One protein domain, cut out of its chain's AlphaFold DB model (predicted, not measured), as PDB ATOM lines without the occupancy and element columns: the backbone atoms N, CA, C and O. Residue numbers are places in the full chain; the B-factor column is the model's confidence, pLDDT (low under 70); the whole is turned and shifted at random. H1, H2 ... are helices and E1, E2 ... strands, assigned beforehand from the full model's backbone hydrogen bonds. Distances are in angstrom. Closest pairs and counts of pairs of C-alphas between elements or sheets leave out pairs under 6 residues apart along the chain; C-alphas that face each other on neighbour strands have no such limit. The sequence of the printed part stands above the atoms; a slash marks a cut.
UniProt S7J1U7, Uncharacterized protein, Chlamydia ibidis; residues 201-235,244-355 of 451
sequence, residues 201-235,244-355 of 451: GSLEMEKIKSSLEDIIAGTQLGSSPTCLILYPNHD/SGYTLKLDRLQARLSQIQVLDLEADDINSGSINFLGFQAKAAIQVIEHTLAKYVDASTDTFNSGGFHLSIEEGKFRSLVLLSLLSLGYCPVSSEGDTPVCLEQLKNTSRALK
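AT A GLANCE: This is residues 201 to 235 and 244 to 355 of the 451 residues of an uncharacterized protein of Chlamydia ibidis (UniProt S7J1U7). A core of three crossed helices, H1, H3 and H4, has a small three-stranded sheet, E4 E3 E5, at one end and the two-stranded pair E1 E2 with the loop of residues 298 to 314 towards the other. H2 packs on H3, and H5 packs across H4 near the small sheet. The printed part has 147 residues, with five named helices and five named strands in the order H1 E1 E2 H2 E3 E4 H3 H4 E5 H5; both sheets are antiparallel and the class is mixed, helices and strands. It is compact, with a radius of gyration of the C-alphas of 15.5 A and spans of 46 by 36 by 28 A.

IN THESE COORDINATES: The larger sheet holds E3, residues 261 to 264, E4, residues 275 to 277, and E5, residues 331 to 333. H3, residues 279 to 297, is the longest helix at 28.6 A, with C-alpha 279 at (217.385, 185.034, 101.107). H4, residues 315 to 328, and H1, residues 203 to 216, each measure 19.9 A; C-alpha 203 is at (196.493, 196.094, 84.671). H5, residues 344 to 354, measures 15.3 A and ends with C-alpha 354 at (203.680, 186.420, 84.352). H2 is residues 250 to 257, E1 residues 228 to 231 and E2 residues 246 to 248.

HOW THE PARTS SIT: E3 is the inner strand, with N 263 and O 332 of E5 at 2.8 A and N 262 and O 276 of E4 at 2.8 A; E3 and E4 form a hairpin. E4, H3 H4, E5 is a split strand-helix-strand unit, two strands of one sheet that are not neighbours, with helices between them along the chain and E3 between them in the sheet, and its crossover is right-handed. H4 only grazes this sheet with residues 323 to 327, and H5 only grazes it with residues 344 to 351. H4 and H5 touch about perpendicular at 80 degrees, closest at the C-alphas of Leu 327 and Ser 351, 4.8 A. H3 touches H4 at a steep tilt of 59 degrees, closest at the C-alphas of Ala 285 and Ser 325, 5.6 A. H3 touches H1 with residues 287 to 295 alone, closest at the C-alphas of Ser 211 and His 291, 5.4 A. H2 touches H3, closest at the C-alphas of Leu 257 and Ala 282, 5.5 A. E1 and E2 are antiparallel, with N 248 and O 228 at 2.8 A. Every O i to N i+4 pair is within hydrogen-bond range in H1, H2, H4 and H5, and 13 of 15 in H3.

THE WHOLE: The two farthest C-alphas, of Asn 271 and Ala 299, are 46.3 A apart. Residues 236 to 243 are not printed, and C-alphas 235 and 244 are 16.0 A apart across the cut. The links H1 to E1 and H3 to H4 are long. Mean pLDDT of the printed part is 70.3; 58 residues are under 70, among them 220 to 235, 266 to 274 and 297 to 313.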
ATOM      1  N   GLY A 201     195.258 189.137  82.529       59.22
ATOM      2  CA  GLY A 201     195.151 190.381  81.752       59.22
ATOM      3  C   GLY A 201     194.716 191.608  82.560       59.22
ATOM      4  O   GLY A 201     194.301 192.598  81.969       59.22
ATOM      5  N   SER A 202     194.766 191.566  83.897       70.56
ATOM      6  CA  SER A 202     194.580 192.780  84.694       70.56
ATOM      7  C   SER A 202     195.750 193.750  84.505       70.56
ATOM      8  O   SER A 202     196.884 193.337  84.235       70.56
ATOM      9  N   LEU A 203     195.483 195.038  84.726       71.62
ATOM     10  CA  LEU A 203     196.493 196.094  84.671       71.62
ATOM     11  C   LEU A 203     197.676 195.798  85.612       71.62
ATOM     12  O   LEU A 203     198.824 196.058  85.257       71.62
ATOM     13  N   GLU A 204     197.417 195.220  86.793       74.44
ATOM     14  CA  GLU A 204     198.472 194.813  87.727       74.44
ATOM     15  C   GLU A 204     199.376 193.720  87.136       74.44
ATOM     16  O   GLU A 204     200.601 193.824  87.221       74.44
ATOM     17  N   MET A 205     198.805 192.694  86.489       74.19
ATOM     18  CA  MET A 205     199.598 191.633  85.856       74.19
ATOM     19  C   MET A 205     200.399 192.145  84.654       74.19
ATOM     20  O   MET A 205     201.556 191.762  84.486       74.19
ATOM     21  N   GLU A 206     199.811 193.012  83.826       78.00
ATOM     22  CA  GLU A 206     200.481 193.582  82.651       78.00
ATOM     23  C   GLU A 206     201.645 194.494  83.039       78.00
ATOM     24  O   GLU A 206     202.732 194.383  82.466       78.00
ATOM     25  N   LYS A 207     201.464 195.341  84.060       78.06
ATOM     26  CA  LYS A 207     202.534 196.211  84.557       78.06
ATOM     27  C   LYS A 207     203.685 195.410  85.156       78.06
ATOM     28  O   LYS A 207     204.830 195.705  84.833       78.06
ATOM     29  N   ILE A 208     203.412 194.368  85.945       79.88
ATOM     30  CA  ILE A 208     204.462 193.496  86.504       79.88
ATOM     31  C   ILE A 208     205.212 192.756  85.399       79.88
ATOM     32  O   ILE A 208     206.440 192.694  85.422       79.88
ATOM     33  N   LYS A 209     204.490 192.223  84.409       80.81
ATOM     34  CA  LYS A 209     205.095 191.542  83.261       80.81
ATOM     35  C   LYS A 209     206.003 192.483  82.470       80.81
ATOM     36  O   LYS A 209     207.160 192.155  82.230       80.81
ATOM     37  N   SER A 210     205.515 193.677  82.146       79.31
ATOM     38  CA  SER A 210     206.312 194.697  81.471       79.31
ATOM     39  C   SER A 210     207.512 195.127  82.328       79.31
ATOM     40  O   SER A 210     208.584 195.399  81.803       79.31
ATOM     41  N   SER A 211     207.374 195.229  83.657       80.06
ATOM     42  CA  SER A 211     208.496 195.551  84.560       80.06
ATOM     43  C   SER A 211     209.572 194.475  84.540       80.06
ATOM     44  O   SER A 211     210.756 194.790  84.561       80.06
ATOM     45  N   LEU A 212     209.168 193.206  84.484       77.88
ATOM     46  CA  LEU A 212     210.097 192.091  84.361       77.88
ATOM     47  C   LEU A 212     210.837 192.134  83.015       77.88
ATOM     48  O   LEU A 212     212.047 191.941  82.987       77.88
ATOM     49  N   GLU A 213     210.128 192.434  81.922       80.69
ATOM     50  CA  GLU A 213     210.720 192.627  80.591       80.69
ATOM     51  C   GLU A 213     211.759 193.763  80.587       80.69
ATOM     52  O   GLU A 213     212.859 193.569  80.075       80.69
ATOM     53  N   ASP A 214     211.467 194.899  81.227       78.31
ATOM     54  CA  ASP A 214     212.404 196.028  81.344       78.31
ATOM     55  C   ASP A 214     213.654 195.684  82.160       78.31
ATOM     56  O   ASP A 214     214.767 196.054  81.779       78.31
ATOM     57  N   ILE A 215     213.491 194.945  83.262       77.50
ATOM     58  CA  ILE A 215     214.615 194.487  84.088       77.50
ATOM     59  C   ILE A 215     215.512 193.535  83.286       77.50
ATOM     60  O   ILE A 215     216.736 193.649  83.349       77.50
ATOM     61  N   ILE A 216     214.920 192.620  82.511       76.12
ATOM     62  CA  ILE A 216     215.658 191.689  81.641       76.12
ATOM     63  C   ILE A 216     216.369 192.447  80.513       76.12
ATOM     64  O   ILE A 216     217.522 192.149  80.207       76.12
ATOM     65  N   ALA A 217     215.714 193.450  79.927       75.56
ATOM     66  CA  ALA A 217     216.286 194.305  78.890       75.56
ATOM     67  C   ALA A 217     217.385 195.254  79.411       75.56
ATOM     68  O   ALA A 217     218.053 195.916  78.616       75.56
ATOM     69  N   GLY A 218     217.596 195.322  80.732       69.88
ATOM     70  CA  GLY A 218     218.563 196.223  81.357       69.88
ATOM     71  C   GLY A 218     218.152 197.697  81.292       69.88
ATOM     72  O   GLY A 218     219.010 198.577  81.404       69.88
ATOM     73  N   THR A 219     216.861 197.977  81.098       72.38
ATOM     74  CA  THR A 219     216.313 199.335  81.075       72.38
ATOM     75  C   THR A 219     216.518 199.978  82.442       72.38
ATOM     76  O   THR A 219     216.165 199.407  83.473       72.38
ATOM     77  N   GLN A 220     217.107 201.176  82.475       63.12
ATOM     78  CA  GLN A 220     217.283 201.886  83.738       63.12
ATOM     79  C   GLN A 220     215.944 202.388  84.272       63.12
ATOM     80  O   GLN A 220     215.136 202.953  83.533       63.12
ATOM     81  N   LEU A 221     215.751 202.208  85.578       64.12
ATOM     82  CA  LEU A 221     214.606 202.728  86.308       64.12
ATOM     83  C   LEU A 221     214.530 204.256  86.140       64.12
ATOM     84  O   LEU A 221     215.532 204.955  86.313       64.12
ATOM     85  N   GLY A 222     213.339 204.772  85.827       59.38
ATOM     86  CA  GLY A 222     213.051 206.205  85.905       59.38
ATOM     87  C   GLY A 222     213.168 206.743  87.338       59.38
ATOM     88  O   GLY A 222     213.620 206.053  88.253       59.38
ATOM     89  N   SER A 223     212.739 207.986  87.578       56.53
ATOM     90  CA  SER A 223     212.723 208.540  88.938       56.53
ATOM     91  C   SER A 223     211.840 207.685  89.857       56.53
ATOM     92  O   SER A 223     210.616 207.690  89.725       56.53
ATOM     93  N   SER A 224     212.463 206.953  90.783       56.09
ATOM     94  CA  SER A 224     211.760 206.173  91.806       56.09
ATOM     95  C   SER A 224     210.949 207.103  92.723       56.09
ATOM     96  O   SER A 224     211.416 208.211  93.025       56.09
ATOM     97  N   PRO A 225     209.747 206.700  93.181       60.06
ATOM     98  CA  PRO A 225     208.970 207.496  94.120       60.06
ATOM     99  C   PRO A 225     209.774 207.784  95.394       60.06
ATOM    100  O   PRO A 225     210.232 206.882  96.090       60.06
ATOM    101  N   THR A 226     209.920 209.069  95.721       55.91
ATOM    102  CA  THR A 226     210.715 209.538  96.871       55.91
ATOM    103  C   THR A 226     210.097 209.138  98.217       55.91
ATOM    104  O   THR A 226     210.790 209.090  99.231       55.91
ATOM    105  N   CYS A 227     208.793 208.853  98.241       55.88
ATOM    106  CA  CYS A 227     208.062 208.427  99.427       55.88
ATOM    107  C   CYS A 227     206.896 207.518  99.024       55.88
ATOM    108  O   CYS A 227     206.126 207.861  98.130       55.88
ATOM    109  N   LEU A 228     206.756 206.380  99.704       63.69
ATOM    110  CA  LEU A 228     205.642 205.449  99.540       63.69
ATOM    111  C   LEU A 228     204.830 205.440 100.833       63.69
ATOM    112  O   LEU A 228     205.380 205.142 101.892       63.69
ATOM    113  N   ILE A 229     203.542 205.778 100.756       65.06
ATOM    114  CA  ILE A 229     202.640 205.805 101.914       65.06
ATOM    115  C   ILE A 229     201.593 204.700 101.755       65.06
ATOM    116  O   ILE A 229     200.837 204.705 100.781       65.06
ATOM    117  N   LEU A 230     201.556 203.774 102.715       59.84
ATOM    118  CA  LEU A 230     200.574 202.694 102.799       59.84
ATOM    119  C   LEU A 230     199.421 203.070 103.729       59.84
ATOM    120  O   LEU A 230     199.660 203.594 104.819       59.84
ATOM    121  N   TYR A 231     198.193 202.757 103.316       65.75
ATOM    122  CA  TYR A 231     196.991 202.905 104.141       65.75
ATOM    123  C   TYR A 231     196.379 201.538 104.466       65.75
ATOM    124  O   TYR A 231     196.245 200.722 103.553       65.75
ATOM    125  N   PRO A 232     195.999 201.282 105.732       60.41
ATOM    126  CA  PRO A 232     195.393 200.015 106.128       60.41
ATOM    127  C   PRO A 232     194.015 199.823 105.482       60.41
ATOM    128  O   PRO A 232     193.249 200.779 105.337       60.41
ATOM    129  N   ASN A 233     193.694 198.579 105.118       55.81
ATOM    130  CA  ASN A 233     192.372 198.213 104.610       55.81
ATOM    131  C   ASN A 233     191.371 198.145 105.774       55.81
ATOM    132  O   ASN A 233     191.569 197.358 106.698       55.81
ATOM    133  N   HIS A 234     190.280 198.908 105.707       52.19
ATOM    134  CA  HIS A 234     189.121 198.723 106.580       52.19
ATOM    135  C   HIS A 234     187.878 198.430 105.740       52.19
ATOM    136  O   HIS A 234     187.553 199.196 104.837       52.19
ATOM    137  N   ASP A 235     187.194 197.331 106.072       45.19
ATOM    138  CA  ASP A 235     185.869 196.972 105.543       45.19
ATOM    139  C   ASP A 235     184.739 197.842 106.143       45.19
ATOM    140  O   ASP A 235     183.617 197.810 105.650       45.19
ATOM    141  N   SER A 244     195.698 207.421 109.611       52.41
ATOM    142  CA  SER A 244     197.162 207.502 109.714       52.41
ATOM    143  C   SER A 244     197.825 206.557 108.708       52.41
ATOM    144  O   SER A 244     197.889 205.354 108.944       52.41
ATOM    145  N   GLY A 245     198.304 207.097 107.584       54.34
ATOM    146  CA  GLY A 245     199.146 206.361 106.633       54.34
ATOM    147  C   GLY A 245     200.585 206.184 107.138       54.34
ATOM    148  O   GLY A 245     201.071 206.970 107.955       54.34
ATOM    149  N   TYR A 246     201.290 205.167 106.634       63.59
ATOM    150  CA  TYR A 246     202.650 204.822 107.068       63.59
ATOM    151  C   TYR A 246     203.657 204.867 105.919       63.59
ATOM    152  O   TYR A 246     203.377 204.391 104.822       63.59
ATOM    153  N   THR A 247     204.858 205.391 106.177       63.94
ATOM    154  CA  THR A 247     205.941 205.433 105.182       63.94
ATOM    155  C   THR A 247     206.615 204.068 105.037       63.94
ATOM    156  O   THR A 247     207.247 203.574 105.974       63.94
ATOM    157  N   LEU A 248     206.543 203.483 103.842       66.44
ATOM    158  CA  LEU A 248     207.220 202.241 103.492       66.44
ATOM    159  C   LEU A 248     208.704 202.501 103.191       66.44
ATOM    160  O   LEU A 248     209.053 203.373 102.396       66.44
ATOM    161  N   LYS A 249     209.584 201.695 103.796       72.31
ATOM    162  CA  LYS A 249     211.019 201.653 103.475       72.31
ATOM    163  C   LYS A 249     211.357 200.352 102.755       72.31
ATOM    164  O   LYS A 249     211.294 199.285 103.366       72.31
ATOM    165  N   LEU A 250     211.759 200.447 101.489       71.88
ATOM    166  CA  LEU A 250     212.047 199.284 100.639       71.88
ATOM    167  C   LEU A 250     213.230 198.447 101.151       71.88
ATOM    168  O   LEU A 250     213.141 197.222 101.146       71.88
ATOM    169  N   ASP A 251     214.259 199.073 101.731       68.75
ATOM    170  CA  ASP A 251     215.387 198.357 102.356       68.75
ATOM    171  C   ASP A 251     214.936 197.415 103.484       68.75
ATOM    172  O   ASP A 251     215.456 196.312 103.661       68.75
ATOM    173  N   ARG A 252     213.935 197.843 104.263       69.81
ATOM    174  CA  ARG A 252     213.377 197.031 105.352       69.81
ATOM    175  C   ARG A 252     212.524 195.901 104.810       69.81
ATOM    176  O   ARG A 252     212.626 194.778 105.298       69.81
ATOM    177  N   LEU A 253     211.734 196.185 103.776       72.19
ATOM    178  CA  LEU A 253     210.964 195.163 103.081       72.19
ATOM    179  C   LEU A 253     211.890 194.082 102.511       72.19
ATOM    180  O   LEU A 253     211.616 192.903 102.697       72.19
ATOM    181  N   GLN A 254     213.031 194.457 101.924       73.50
ATOM    182  CA  GLN A 254     214.037 193.507 101.447       73.50
ATOM    183  C   GLN A 254     214.544 192.594 102.573       73.50
ATOM    184  O   GLN A 254     214.590 191.374 102.414       73.50
ATOM    185  N   ALA A 255     214.917 193.180 103.717       67.00
ATOM    186  CA  ALA A 255     215.423 192.438 104.870       67.00
ATOM    187  C   ALA A 255     214.378 191.500 105.496       67.00
ATOM    188  O   ALA A 255     214.746 190.524 106.150       67.00
ATOM    189  N   ARG A 256     213.086 191.795 105.318       69.25
ATOM    190  CA  ARG A 256     211.979 190.955 105.785       69.25
ATOM    191  C   ARG A 256     211.628 189.865 104.791       69.25
ATOM    192  O   ARG A 256     211.565 188.710 105.193       69.25
ATOM    193  N   LEU A 257     211.507 190.196 103.507       72.38
ATOM    194  CA  LEU A 257     211.283 189.218 102.444       72.38
ATOM    195  C   LEU A 257     212.373 188.139 102.437       72.38
ATOM    196  O   LEU A 257     212.058 186.974 102.234       72.38
ATOM    197  N   SER A 258     213.631 188.486 102.734       72.00
ATOM    198  CA  SER A 258     214.729 187.509 102.798       72.00
ATOM    199  C   SER A 258     214.562 186.444 103.889       72.00
ATOM    200  O   SER A 258     215.138 185.362 103.768       72.00
ATOM    201  N   GLN A 259     213.773 186.729 104.930       74.19
ATOM    202  CA  GLN A 259     213.510 185.839 106.067       74.19
ATOM    203  C   GLN A 259     212.237 184.998 105.890       74.19
ATOM    204  O   GLN A 259     211.940 184.173 106.750       74.19
ATOM    205  N   ILE A 260     211.489 185.190 104.801       74.88
ATOM    206  CA  ILE A 260     210.258 184.441 104.532       74.88
ATOM    207  C   ILE A 260     210.605 183.091 103.915       74.88
ATOM    208  O   ILE A 260     211.475 182.994 103.043       74.88
ATOM    209  N   GLN A 261     209.903 182.054 104.361       79.06
ATOM    210  CA  GLN A 261     209.957 180.742 103.736       79.06
ATOM    211  C   GLN A 261     209.096 180.732 102.474       79.06
ATOM    212  O   GLN A 261     207.933 181.146 102.478       79.06
ATOM    213  N   VAL A 262     209.686 180.252 101.388       81.06
ATOM    214  CA  VAL A 262     209.050 180.163 100.082       81.06
ATOM    215  C   VAL A 262     209.242 178.775  99.489       81.06
ATOM    216  O   VAL A 262     210.263 178.114  99.680       81.06
ATOM    217  N   LEU A 263     208.234 178.352  98.740       82.19
ATOM    218  CA  LEU A 263     208.252 177.188  97.881       82.19
ATOM    219  C   LEU A 263     208.733 177.606  96.488       82.19
ATOM    220  O   LEU A 263     208.198 178.559  95.912       82.19
ATOM    221  N   ASP A 264     209.714 176.889  95.944       79.19
ATOM    222  CA  ASP A 264     210.082 177.005  94.529       79.19
ATOM    223  C   ASP A 264     209.035 176.267  93.683       79.19
ATOM    224  O   ASP A 264     208.850 175.056  93.817       79.19
ATOM    225  N   LEU A 265     208.318 177.008  92.836       73.62
ATOM    226  CA  LEU A 265     207.262 176.469  91.977       73.62
ATOM    227  C   LEU A 265     207.809 175.714  90.752       73.62
ATOM    228  O   LEU A 265     207.029 175.071  90.050       73.62
ATOM    229  N   GLU A 266     209.119 175.794  90.501       66.62
ATOM    230  CA  GLU A 266     209.814 175.239  89.331       66.62
ATOM    231  C   GLU A 266     210.750 174.072  89.685       66.62
ATOM    232  O   GLU A 266     211.543 173.641  88.848       66.62
ATOM    233  N   ALA A 267     210.720 173.577  90.925       62.44
ATOM    234  CA  ALA A 267     211.388 172.324  91.252       62.44
ATOM    235  C   ALA A 267     210.634 171.180  90.549       62.44
ATOM    236  O   ALA A 267     209.464 170.937  90.842       62.44
ATOM    237  N   ASP A 268     211.302 170.501  89.611       51.34
ATOM    238  CA  ASP A 268     210.732 169.438  88.760       51.34
ATOM    239  C   ASP A 268     210.196 168.219  89.543       51.34
ATOM    240  O   ASP A 268     209.494 167.375  88.985       51.34
ATOM    241  N   ASP A 269     210.453 168.143  90.849       46.94
ATOM    242  CA  ASP A 269     209.918 167.106  91.720       46.94
ATOM    243  C   ASP A 269     208.602 167.548  92.370       46.94
ATOM    244  O   ASP A 269     208.556 168.302  93.343       46.94
ATOM    245  N   ILE A 270     207.513 166.967  91.861       47.97
ATOM    246  CA  ILE A 270     206.113 167.111  92.309       47.97
ATOM    247  C   ILE A 270     205.933 166.865  93.827       47.97
ATOM    248  O   ILE A 270     204.936 167.300  94.396       47.97
ATOM    249  N   ASN A 271     206.916 166.245  94.494       46.59
ATOM    250  CA  ASN A 271     206.922 165.947  95.930       46.59
ATOM    251  C   ASN A 271     208.114 166.541  96.712       46.59
ATOM    252  O   ASN A 271     208.258 166.239  97.894       46.59
ATOM    253  N   SER A 272     208.977 167.363  96.101       48.12
ATOM    254  CA  SER A 272     210.107 167.984  96.812       48.12
ATOM    255  C   SER A 272     210.346 169.434  96.403       48.12
ATOM    256  O   SER A 272     211.476 169.854  96.141       48.12
ATOM    257  N   GLY A 273     209.291 170.248  96.387       55.28
ATOM    258  CA  GLY A 273     209.495 171.686  96.492       55.28
ATOM    259  C   GLY A 273     210.190 171.962  97.826       55.28
ATOM    260  O   GLY A 273     209.557 171.936  98.879       55.28
ATOM    261  N   SER A 274     211.511 172.134  97.804       64.81
ATOM    262  CA  SER A 274     212.273 172.415  99.015       64.81
ATOM    263  C   SER A 274     211.830 173.775  99.537       64.81
ATOM    264  O   SER A 274     212.044 174.791  98.870       64.81
ATOM    265  N   ILE A 275     211.195 173.783 100.707       74.44
ATOM    266  CA  ILE A 275     210.857 175.011 101.416       74.44
ATOM    267  C   ILE A 275     212.171 175.628 101.873       74.44
ATOM    268  O   ILE A 275     212.868 175.074 102.721       74.44
ATOM    269  N   ASN A 276     212.510 176.769 101.290       78.38
ATOM    270  CA  ASN A 276     213.737 177.486 101.589       78.38
ATOM    271  C   ASN A 276     213.415 178.933 101.938       78.38
ATOM    272  O   ASN A 276     212.392 179.483 101.538       78.38
ATOM    273  N   PHE A 277     214.319 179.582 102.663       78.81
ATOM    274  CA  PHE A 277     214.242 181.026 102.845       78.81
ATOM    275  C   PHE A 277     214.550 181.744 101.526       78.81
ATOM    276  O   PHE A 277     215.480 181.361 100.815       78.81
ATOM    277  N   LEU A 278     213.806 182.811 101.217       76.56
ATOM    278  CA  LEU A 278     213.992 183.586  99.983       76.56
ATOM    279  C   LEU A 278     215.404 184.201  99.886       76.56
ATOM    280  O   LEU A 278     215.978 184.303  98.800       76.56
ATOM    281  N   GLY A 279     215.989 184.606 101.018       81.00
ATOM    282  CA  GLY A 279     217.385 185.034 101.107       81.00
ATOM    283  C   GLY A 279     217.741 186.162 100.132       81.00
ATOM    284  O   GLY A 279     217.129 187.231 100.137       81.00
ATOM    285  N   PHE A 280     218.750 185.931  99.287       74.38
ATOM    286  CA  PHE A 280     219.259 186.925  98.333       74.38
ATOM    287  C   PHE A 280     218.261 187.276  97.217       74.38
ATOM    288  O   PHE A 280     218.331 188.376  96.663       74.38
ATOM    289  N   GLN A 281     217.301 186.390  96.921       78.38
ATOM    290  CA  GLN A 281     216.279 186.617  95.891       78.38
ATOM    291  C   GLN A 281     215.284 187.715  96.283       78.38
ATOM    292  O   GLN A 281     214.609 188.278  95.421       78.38
ATOM    293  N   ALA A 282     215.255 188.108  97.561       74.25
ATOM    294  CA  ALA A 282     214.488 189.258  98.024       74.25
ATOM    295  C   ALA A 282     214.853 190.544  97.266       74.25
ATOM    296  O   ALA A 282     213.980 191.367  97.008       74.25
ATOM    297  N   LYS A 283     216.117 190.707  96.848       78.75
ATOM    298  CA  LYS A 283     216.542 191.873  96.060       78.75
ATOM    299  C   LYS A 283     215.861 191.919  94.690       78.75
ATOM    300  O   LYS A 283     215.433 192.987  94.269       78.75
ATOM    301  N   ALA A 284     215.723 190.773  94.021       77.56
ATOM    302  CA  ALA A 284     215.040 190.690  92.732       77.56
ATOM    303  C   ALA A 284     213.544 191.015  92.876       77.56
ATOM    304  O   ALA A 284     212.995 191.761  92.069       77.56
ATOM    305  N   ALA A 285     212.900 190.532  93.945       80.06
ATOM    306  CA  ALA A 285     211.497 190.844  94.223       80.06
ATOM    307  C   ALA A 285     211.281 192.351  94.442       80.06
ATOM    308  O   ALA A 285     210.346 192.928  93.892       80.06
ATOM    309  N   ILE A 286     212.177 193.009  95.186       80.56
ATOM    310  CA  ILE A 286     212.132 194.463  95.393       80.56
ATOM    311  C   ILE A 286     212.350 195.223  94.087       80.56
ATOM    312  O   ILE A 286     211.613 196.163  93.823       80.56
ATOM    313  N   GLN A 287     213.284 194.792  93.237       79.12
ATOM    314  CA  GLN A 287     213.502 195.426  91.934       79.12
ATOM    315  C   GLN A 287     212.247 195.370  91.055       79.12
ATOM    316  O   GLN A 287     211.902 196.372  90.430       79.12
ATOM    317  N   VAL A 288     211.534 194.238  91.041       81.44
ATOM    318  CA  VAL A 288     210.251 194.110  90.329       81.44
ATOM    319  C   VAL A 288     209.204 195.064  90.912       81.44
ATOM    320  O   VAL A 288     208.501 195.730  90.148       81.44
ATOM    321  N   ILE A 289     209.123 195.181  92.241       82.38
ATOM    322  CA  ILE A 289     208.210 196.113  92.919       82.38
ATOM    323  C   ILE A 289     208.551 197.562  92.552       82.38
ATOM    324  O   ILE A 289     207.659 198.305  92.158       82.38
ATOM    325  N   GLU A 290     209.820 197.963  92.615       80.38
ATOM    326  CA  GLU A 290     210.279 199.317  92.277       80.38
ATOM    327  C   GLU A 290     209.958 199.699  90.831       80.38
ATOM    328  O   GLU A 290     209.377 200.758  90.593       80.38
ATOM    329  N   HIS A 291     210.265 198.821  89.870       77.56
ATOM    330  CA  HIS A 291     209.950 199.047  88.455       77.56
ATOM    331  C   HIS A 291     208.444 199.129  88.222       77.56
ATOM    332  O   HIS A 291     207.971 199.989  87.482       77.56
ATOM    333  N   THR A 292     207.676 198.284  88.908       79.56
ATOM    334  CA  THR A 292     206.219 198.305  88.796       79.56
ATOM    335  C   THR A 292     205.640 199.590  89.373       79.56
ATOM    336  O   THR A 292     204.811 200.220  88.725       79.56
ATOM    337  N   LEU A 293     206.112 200.036  90.537       78.00
ATOM    338  CA  LEU A 293     205.683 201.294  91.146       78.00
ATOM    339  C   LEU A 293     206.071 202.508  90.299       78.00
ATOM    340  O   LEU A 293     205.250 203.406  90.144       78.00
ATOM    341  N   ALA A 294     207.254 202.524  89.680       75.56
ATOM    342  CA  ALA A 294     207.638 203.593  88.756       75.56
ATOM    343  C   ALA A 294     206.652 203.709  87.576       75.56
ATOM    344  O   ALA A 294     206.240 204.812  87.223       75.56
ATOM    345  N   LYS A 295     206.163 202.579  87.048       75.62
ATOM    346  CA  LYS A 295     205.100 202.537  86.022       75.62
ATOM    347  C   LYS A 295     203.710 202.897  86.531       75.62
ATOM    348  O   LYS A 295     202.783 203.042  85.744       75.62
ATOM    349  N   TYR A 296     203.503 202.969  87.838       72.00
ATOM    350  CA  TYR A 296     202.286 203.535  88.424       72.00
ATOM    351  C   TYR A 296     202.416 205.022  88.732       72.00
ATOM    352  O   TYR A 296     201.418 205.629  89.089       72.00
ATOM    353  N   VAL A 297     203.610 205.602  88.611       68.00
ATOM    354  CA  VAL A 297     203.865 207.030  88.845       68.00
ATOM    355  C   VAL A 297     204.066 207.778  87.525       68.00
ATOM    356  O   VAL A 297     203.817 208.981  87.470       68.00
ATOM    357  N   ASP A 298     204.476 207.086  86.458       66.12
ATOM    358  CA  ASP A 298     204.676 207.703  85.149       66.12
ATOM    359  C   ASP A 298     203.374 208.302  84.590       66.12
ATOM    360  O   ASP A 298     202.363 207.619  84.417       66.12
ATOM    361  N   ALA A 299     203.431 209.599  84.279       54.41
ATOM    362  CA  ALA A 299     202.323 210.408  83.778       54.41
ATOM    363  C   ALA A 299     201.791 209.931  82.414       54.41
ATOM    364  O   ALA A 299     200.700 210.328  82.013       54.41
ATOM    365  N   SER A 300     202.559 209.097  81.703       57.31
ATOM    366  CA  SER A 300     202.169 208.493  80.424       57.31
ATOM    367  C   SER A 300     201.128 207.372  80.568       57.31
ATOM    368  O   SER A 300     200.393 207.081  79.625       57.31
ATOM    369  N   THR A 301     201.041 206.758  81.749       56.03
ATOM    370  CA  THR A 301     200.120 205.660  82.051       56.03
ATOM    371  C   THR A 301     199.114 206.142  83.079       56.03
ATOM    372  O   THR A 301     199.522 206.368  84.207       56.03
ATOM    373  N   ASP A 302     197.834 206.300  82.719       53.41
ATOM    374  CA  ASP A 302     196.751 206.794  83.594       53.41
ATOM    375  C   ASP A 302     196.827 206.241  85.032       53.41
ATOM    376  O   ASP A 302     196.263 205.196  85.375       53.41
ATOM    377  N   THR A 303     197.535 206.968  85.893       53.06
ATOM    378  CA  THR A 303     197.889 206.576  87.260       53.06
ATOM    379  C   THR A 303     196.666 206.539  88.174       53.06
ATOM    380  O   THR A 303     196.697 205.911  89.223       53.06
ATOM    381  N   PHE A 304     195.556 207.132  87.726       52.88
ATOM    382  CA  PHE A 304     194.289 207.249  88.444       52.88
ATOM    383  C   PHE A 304     193.216 206.238  88.006       52.88
ATOM    384  O   PHE A 304     192.130 206.225  88.579       52.88
ATOM    385  N   ASN A 305     193.494 205.377  87.018       52.38
ATOM    386  CA  ASN A 305     192.504 204.410  86.520       52.38
ATOM    387  C   ASN A 305     192.533 203.058  87.259       52.38
ATOM    388  O   ASN A 305     191.608 202.260  87.113       52.38
ATOM    389  N   SER A 306     193.562 202.785  88.071       57.03
ATOM    390  CA  SER A 306     193.611 201.593  88.932       57.03
ATOM    391  C   SER A 306     193.163 201.911  90.355       57.03
ATOM    392  O   SER A 306     193.885 202.569  91.104       57.03
ATOM    393  N   GLY A 307     192.002 201.386  90.757       56.97
ATOM    394  CA  GLY A 307     191.528 201.481  92.141       56.97
ATOM    395  C   GLY A 307     192.574 200.964  93.141       56.97
ATOM    396  O   GLY A 307     193.087 199.854  92.989       56.97
ATOM    397  N   GLY A 308     192.896 201.789  94.142       56.06
ATOM    398  CA  GLY A 308     193.825 201.476  95.238       56.06
ATOM    399  C   GLY A 308     195.300 201.858  95.029       56.06
ATOM    400  O   GLY A 308     196.091 201.711  95.962       56.06
ATOM    401  N   PHE A 309     195.674 202.401  93.862       57.56
ATOM    402  CA  PHE A 309     196.984 203.022  93.612       57.56
ATOM    403  C   PHE A 309     196.776 204.497  93.234       57.56
ATOM    404  O   PHE A 309     196.535 204.810  92.077       57.56
ATOM    405  N   HIS A 310     196.811 205.392  94.223       58.16
ATOM    406  CA  HIS A 310     196.674 206.846  94.043       58.16
ATOM    407  C   HIS A 310     197.946 207.552  94.557       58.16
ATOM    408  O   HIS A 310     199.039 206.993  94.514       58.16
ATOM    409  N   LEU A 311     197.818 208.761  95.124       57.72
ATOM    410  CA  LEU A 311     198.871 209.412  95.926       57.72
ATOM    411  C   LEU A 311     199.351 208.539  97.103       57.72
ATOM    412  O   LEU A 311     200.401 208.795  97.691       57.72
ATOM    413  N   SER A 312     198.575 207.514  97.447       64.12
ATOM    414  CA  SER A 312     198.906 206.479  98.405       64.12
ATOM    415  C   SER A 312     198.440 205.107  97.923       64.12
ATOM    416  O   SER A 312     197.614 204.999  97.012       64.12
ATOM    417  N   ILE A 313     199.004 204.058  98.520       68.12
ATOM    418  CA  ILE A 313     198.743 202.669  98.138       68.12
ATOM    419  C   ILE A 313     197.953 201.989  99.255       68.12
ATOM    420  O   ILE A 313     198.332 202.051 100.426       68.12
ATOM    421  N   GLU A 314     196.859 201.326  98.898       71.50
ATOM    422  CA  GLU A 314     196.108 200.482  99.828       71.50
ATOM    423  C   GLU A 314     196.921 199.246 100.222       71.50
ATOM    424  O   GLU A 314     197.544 198.588  99.383       71.50
ATOM    425  N   GLU A 315     196.900 198.891 101.503       68.31
ATOM    426  CA  GLU A 315     197.702 197.796 102.034       68.31
ATOM    427  C   GLU A 315     197.360 196.457 101.368       68.31
ATOM    428  O   GLU A 315     198.267 195.706 101.004       68.31
ATOM    429  N   GLY A 316     196.078 196.160 101.135       69.12
ATOM    430  CA  GLY A 316     195.687 194.924 100.448       69.12
ATOM    431  C   GLY A 316     196.225 194.854  99.019       69.12
ATOM    432  O   GLY A 316     196.750 193.820  98.607       69.12
ATOM    433  N   LYS A 317     196.184 195.973  98.286       73.19
ATOM    434  CA  LYS A 317     196.724 196.066  96.922       73.19
ATOM    435  C   LYS A 317     198.243 195.942  96.897       73.19
ATOM    436  O   LYS A 317     198.786 195.247  96.037       73.19
ATOM    437  N   PHE A 318     198.927 196.541  97.869       76.56
ATOM    438  CA  PHE A 318     200.371 196.394  98.024       76.56
ATOM    439  C   PHE A 318     200.776 194.946  98.322       76.56
ATOM    440  O   PHE A 318     201.728 194.431  97.739       76.56
ATOM    441  N   ARG A 319     200.033 194.248  99.183       75.19
ATOM    442  CA  ARG A 319     200.298 192.836  99.485       75.19
ATOM    443  C   ARG A 319     200.086 191.936  98.265       75.19
ATOM    444  O   ARG A 319     200.909 191.054  98.020       75.19
ATOM    445  N   SER A 320     199.052 192.189  97.459       77.56
ATOM    446  CA  SER A 320     198.870 191.501  96.174       77.56
ATOM    447  C   SER A 320     200.036 191.769  95.216       77.56
ATOM    448  O   SER A 320     200.521 190.839  94.575       77.56
ATOM    449  N   LEU A 321     200.549 193.004  95.159       78.81
ATOM    450  CA  LEU A 321     201.730 193.358  94.363       78.81
ATOM    451  C   LEU A 321     202.987 192.595  94.816       78.81
ATOM    452  O   LEU A 321     203.730 192.083  93.976       78.81
ATOM    453  N   VAL A 322     203.213 192.471  96.128       81.94
ATOM    454  CA  VAL A 322     204.312 191.666  96.688       81.94
ATOM    455  C   VAL A 322     204.163 190.195  96.289       81.94
ATOM    456  O   VAL A 322     205.123 189.602  95.798       81.94
ATOM    457  N   LEU A 323     202.966 189.615  96.428       81.56
ATOM    458  CA  LEU A 323     202.707 188.224  96.045       81.56
ATOM    459  C   LEU A 323     202.960 187.988  94.549       81.56
ATOM    460  O   LEU A 323     203.658 187.046  94.185       81.56
ATOM    461  N   LEU A 324     202.448 188.856  93.677       80.75
ATOM    462  CA  LEU A 324     202.655 188.748  92.230       80.75
ATOM    463  C   LEU A 324     204.128 188.903  91.834       80.75
ATOM    464  O   LEU A 324     204.580 188.242  90.901       80.75
ATOM    465  N   SER A 325     204.883 189.732  92.558       82.75
ATOM    466  CA  SER A 325     206.327 189.897  92.348       82.75
ATOM    467  C   SER A 325     207.119 188.654  92.766       82.75
ATOM    468  O   SER A 325     208.131 188.334  92.153       82.75
ATOM    469  N   LEU A 326     206.662 187.914  93.783       81.69
ATOM    470  CA  LEU A 326     207.233 186.606  94.129       81.69
ATOM    471  C   LEU A 326     206.866 185.546  93.081       81.69
ATOM    472  O   LEU A 326     207.733 184.795  92.631       81.69
ATOM    473  N   LEU A 327     205.606 185.529  92.633       82.25
ATOM    474  CA  LEU A 327     205.120 184.582  91.627       82.25
ATOM    475  C   LEU A 327     205.797 184.778  90.268       82.25
ATOM    476  O   LEU A 327     206.096 183.785  89.605       82.25
ATOM    477  N   SER A 328     206.084 186.012  89.846       80.31
ATOM    478  CA  SER A 328     206.813 186.269  88.594       80.31
ATOM    479  C   SER A 328     208.230 185.680  88.615       80.31
ATOM    480  O   SER A 328     208.712 185.189  87.594       80.31
ATOM    481  N   LEU A 329     208.856 185.628  89.795       80.19
ATOM    482  CA  LEU A 329     210.153 184.990  90.029       80.19
ATOM    483  C   LEU A 329     210.063 183.465  90.229       80.19
ATOM    484  O   LEU A 329     211.094 182.796  90.266       80.19
ATOM    485  N   GLY A 330     208.854 182.901  90.312       77.31
ATOM    486  CA  GLY A 330     208.621 181.467  90.523       77.31
ATOM    487  C   GLY A 330     208.589 181.034  91.990       77.31
ATOM    488  O   GLY A 330     208.716 179.845  92.268       77.31
ATOM    489  N   TYR A 331     208.414 181.968  92.927       81.88
ATOM    490  CA  TYR A 331     208.346 181.682  94.359       81.88
ATOM    491  C   TYR A 331     206.929 181.855  94.904       81.88
ATOM    492  O   TYR A 331     206.192 182.753  94.498       81.88
ATOM    493  N   CYS A 332     206.566 181.022  95.877       83.69
ATOM    494  CA  CYS A 332     205.283 181.093  96.569       83.69
ATOM    495  C   CYS A 332     205.481 181.087  98.091       83.69
ATOM    496  O   CYS A 332     206.211 180.228  98.579       83.69
ATOM    497  N   PRO A 333     204.848 181.985  98.868       80.69
ATOM    498  CA  PRO A 333     204.936 181.939 100.329       80.69
ATOM    499  C   PRO A 333     204.271 180.671 100.891       80.69
ATOM    500  O   PRO A 333     203.245 180.223 100.372       80.69
ATOM    501  N   VAL A 334     204.846 180.115 101.961       79.12
ATOM    502  CA  VAL A 334     204.273 178.991 102.729       79.12
ATOM    503  C   VAL A 334     203.753 179.462 104.088       79.12
ATOM    504  O   VAL A 334     204.138 180.533 104.559       79.12
ATOM    505  N   SER A 335     202.893 178.670 104.730       75.88
ATOM    506  CA  SER A 335     202.429 178.907 106.106       75.88
ATOM    507  C   SER A 335     203.608 179.010 107.079       75.88
ATOM    508  O   SER A 335     204.663 178.426 106.833       75.88
ATOM    509  N   SER A 336     203.429 179.698 108.211       65.88
ATOM    510  CA  SER A 336     204.386 179.688 109.332       65.88
ATOM    511  C   SER A 336     204.687 178.277 109.858       65.88
ATOM    512  O   SER A 336     205.719 178.070 110.489       65.88
ATOM    513  N   GLU A 337     203.801 177.318 109.578       65.31
ATOM    514  CA  GLU A 337     203.930 175.896 109.923       65.31
ATOM    515  C   GLU A 337     204.548 175.054 108.787       65.31
ATOM    516  O   GLU A 337     204.794 173.864 108.957       65.31
ATOM    517  N   GLY A 338     204.861 175.672 107.642       66.00
ATOM    518  CA  GLY A 338     205.445 175.006 106.473       66.00
ATOM    519  C   GLY A 338     204.423 174.436 105.486       66.00
ATOM    520  O   GLY A 338     204.814 173.824 104.494       66.00
ATOM    521  N   ASP A 339     203.126 174.654 105.705       75.44
ATOM    522  CA  ASP A 339     202.084 174.187 104.787       75.44
ATOM    523  C   ASP A 339     202.096 174.928 103.449       75.44
ATOM    524  O   ASP A 339     202.310 176.145 103.366       75.44
ATOM    525  N   THR A 340     201.799 174.186 102.385       75.44
ATOM    526  CA  THR A 340     201.644 174.726 101.038       75.44
ATOM    527  C   THR A 340     200.228 175.274 100.816       75.44
ATOM    528  O   THR A 340     199.270 174.797 101.430       75.44
ATOM    529  N   PRO A 341     200.054 176.293  99.953       75.50
ATOM    530  CA  PRO A 341     198.728 176.838  99.677       75.50
ATOM    531  C   PRO A 341     197.814 175.824  98.983       75.50
ATOM    532  O   PRO A 341     198.252 175.083  98.104       75.50
ATOM    533  N   VAL A 342     196.519 175.846  99.301       74.81
ATOM    534  CA  VAL A 342     195.512 174.932  98.728       74.81
ATOM    535  C   VAL A 342     195.343 175.160  97.218       74.81
ATOM    536  O   VAL A 342     195.176 174.213  96.454       74.81
ATOM    537  N   CYS A 343     195.465 176.406  96.757       73.44
ATOM    538  CA  CYS A 343     195.345 176.797  95.347       73.44
ATOM    539  C   CYS A 343     196.696 176.846  94.600       73.44
ATOM    540  O   CYS A 343     196.895 177.643  93.679       73.44
ATOM    541  N   LEU A 344     197.640 175.967  94.958       76.88
ATOM    542  CA  LEU A 344     198.995 175.907  94.389       76.88
ATOM    543  C   LEU A 344     199.032 175.766  92.857       76.88
ATOM    544  O   LEU A 344     199.856 176.401  92.199       76.88
ATOM    545  N   GLU A 345     198.117 175.004  92.257       74.19
ATOM    546  CA  GLU A 345     198.040 174.865  90.794       74.19
ATOM    547  C   GLU A 345     197.602 176.165  90.097       74.19
ATOM    548  O   GLU A 345     198.091 176.499  89.015       74.19
ATOM    549  N   GLN A 346     196.731 176.959  90.726       74.50
ATOM    550  CA  GLN A 346     196.371 178.280  90.209       74.50
ATOM    551  C   GLN A 346     197.555 179.248  90.314       74.50
ATOM    552  O   GLN A 346     197.848 179.951  89.346       74.50
ATOM    553  N   LEU A 347     198.293 179.211  91.428       77.44
ATOM    554  CA  LEU A 347     199.492 180.025  91.644       77.44
ATOM    555  C   LEU A 347     200.596 179.703  90.623       77.44
ATOM    556  O   LEU A 347     201.173 180.618  90.027       77.44
ATOM    557  N   LYS A 348     200.821 178.418  90.316       79.25
ATOM    558  CA  LYS A 348     201.706 177.987  89.218       79.25
ATOM    559  C   LYS A 348     201.250 178.535  87.870       79.25
ATOM    560  O   LYS A 348     202.061 179.046  87.101       79.25
ATOM    561  N   ASN A 349     199.952 178.477  87.578       78.25
ATOM    562  CA  ASN A 349     199.406 179.008  86.330       78.25
ATOM    563  C   ASN A 349     199.561 180.533  86.227       78.25
ATOM    564  O   ASN A 349     199.868 181.035  85.144       78.25
ATOM    565  N   THR A 350     199.391 181.272  87.327       78.38
ATOM    566  CA  THR A 350     199.646 182.720  87.360       78.38
ATOM    567  C   THR A 350     201.130 183.044  87.222       78.38
ATOM    568  O   THR A 350     201.476 183.935  86.451       78.38
ATOM    569  N   SER A 351     202.014 182.278  87.869       81.44
ATOM    570  CA  SER A 351     203.468 182.412  87.726       81.44
ATOM    571  C   SER A 351     203.900 182.214  86.270       81.44
ATOM    572  O   SER A 351     204.571 183.069  85.695       81.44
ATOM    573  N   ARG A 352     203.417 181.147  85.618       79.56
ATOM    574  CA  ARG A 352     203.673 180.879  84.193       79.56
ATOM    575  C   ARG A 352     203.136 181.971  83.269       79.56
ATOM    576  O   ARG A 352     203.749 182.235  82.244       79.56
ATOM    577  N   ALA A 353     202.008 182.595  83.605       77.88
ATOM    578  CA  ALA A 353     201.433 183.681  82.811       77.88
ATOM    579  C   ALA A 353     202.215 185.002  82.939       77.88
ATOM    580  O   ALA A 353     202.247 185.783  81.988       77.88
ATOM    581  N   LEU A 354     202.832 185.250  84.100       75.12
ATOM    582  CA  LEU A 354     203.680 186.420  84.352       75.12
ATOM    583  C   LEU A 354     205.057 186.297  83.692       75.12
ATOM    584  O   LEU A 354     205.665 187.309  83.354       75.12
ATOM    585  N   LYS A 355     205.540 185.071  83.477       70.75
ATOM    586  CA  LYS A 355     206.788 184.817  82.760       70.75
ATOM    587  C   LYS A 355     206.608 185.069  81.264       70.75
ATOM    588  O   LYS A 355     205.774 184.456  80.596       70.75
TER     589      LYS A 355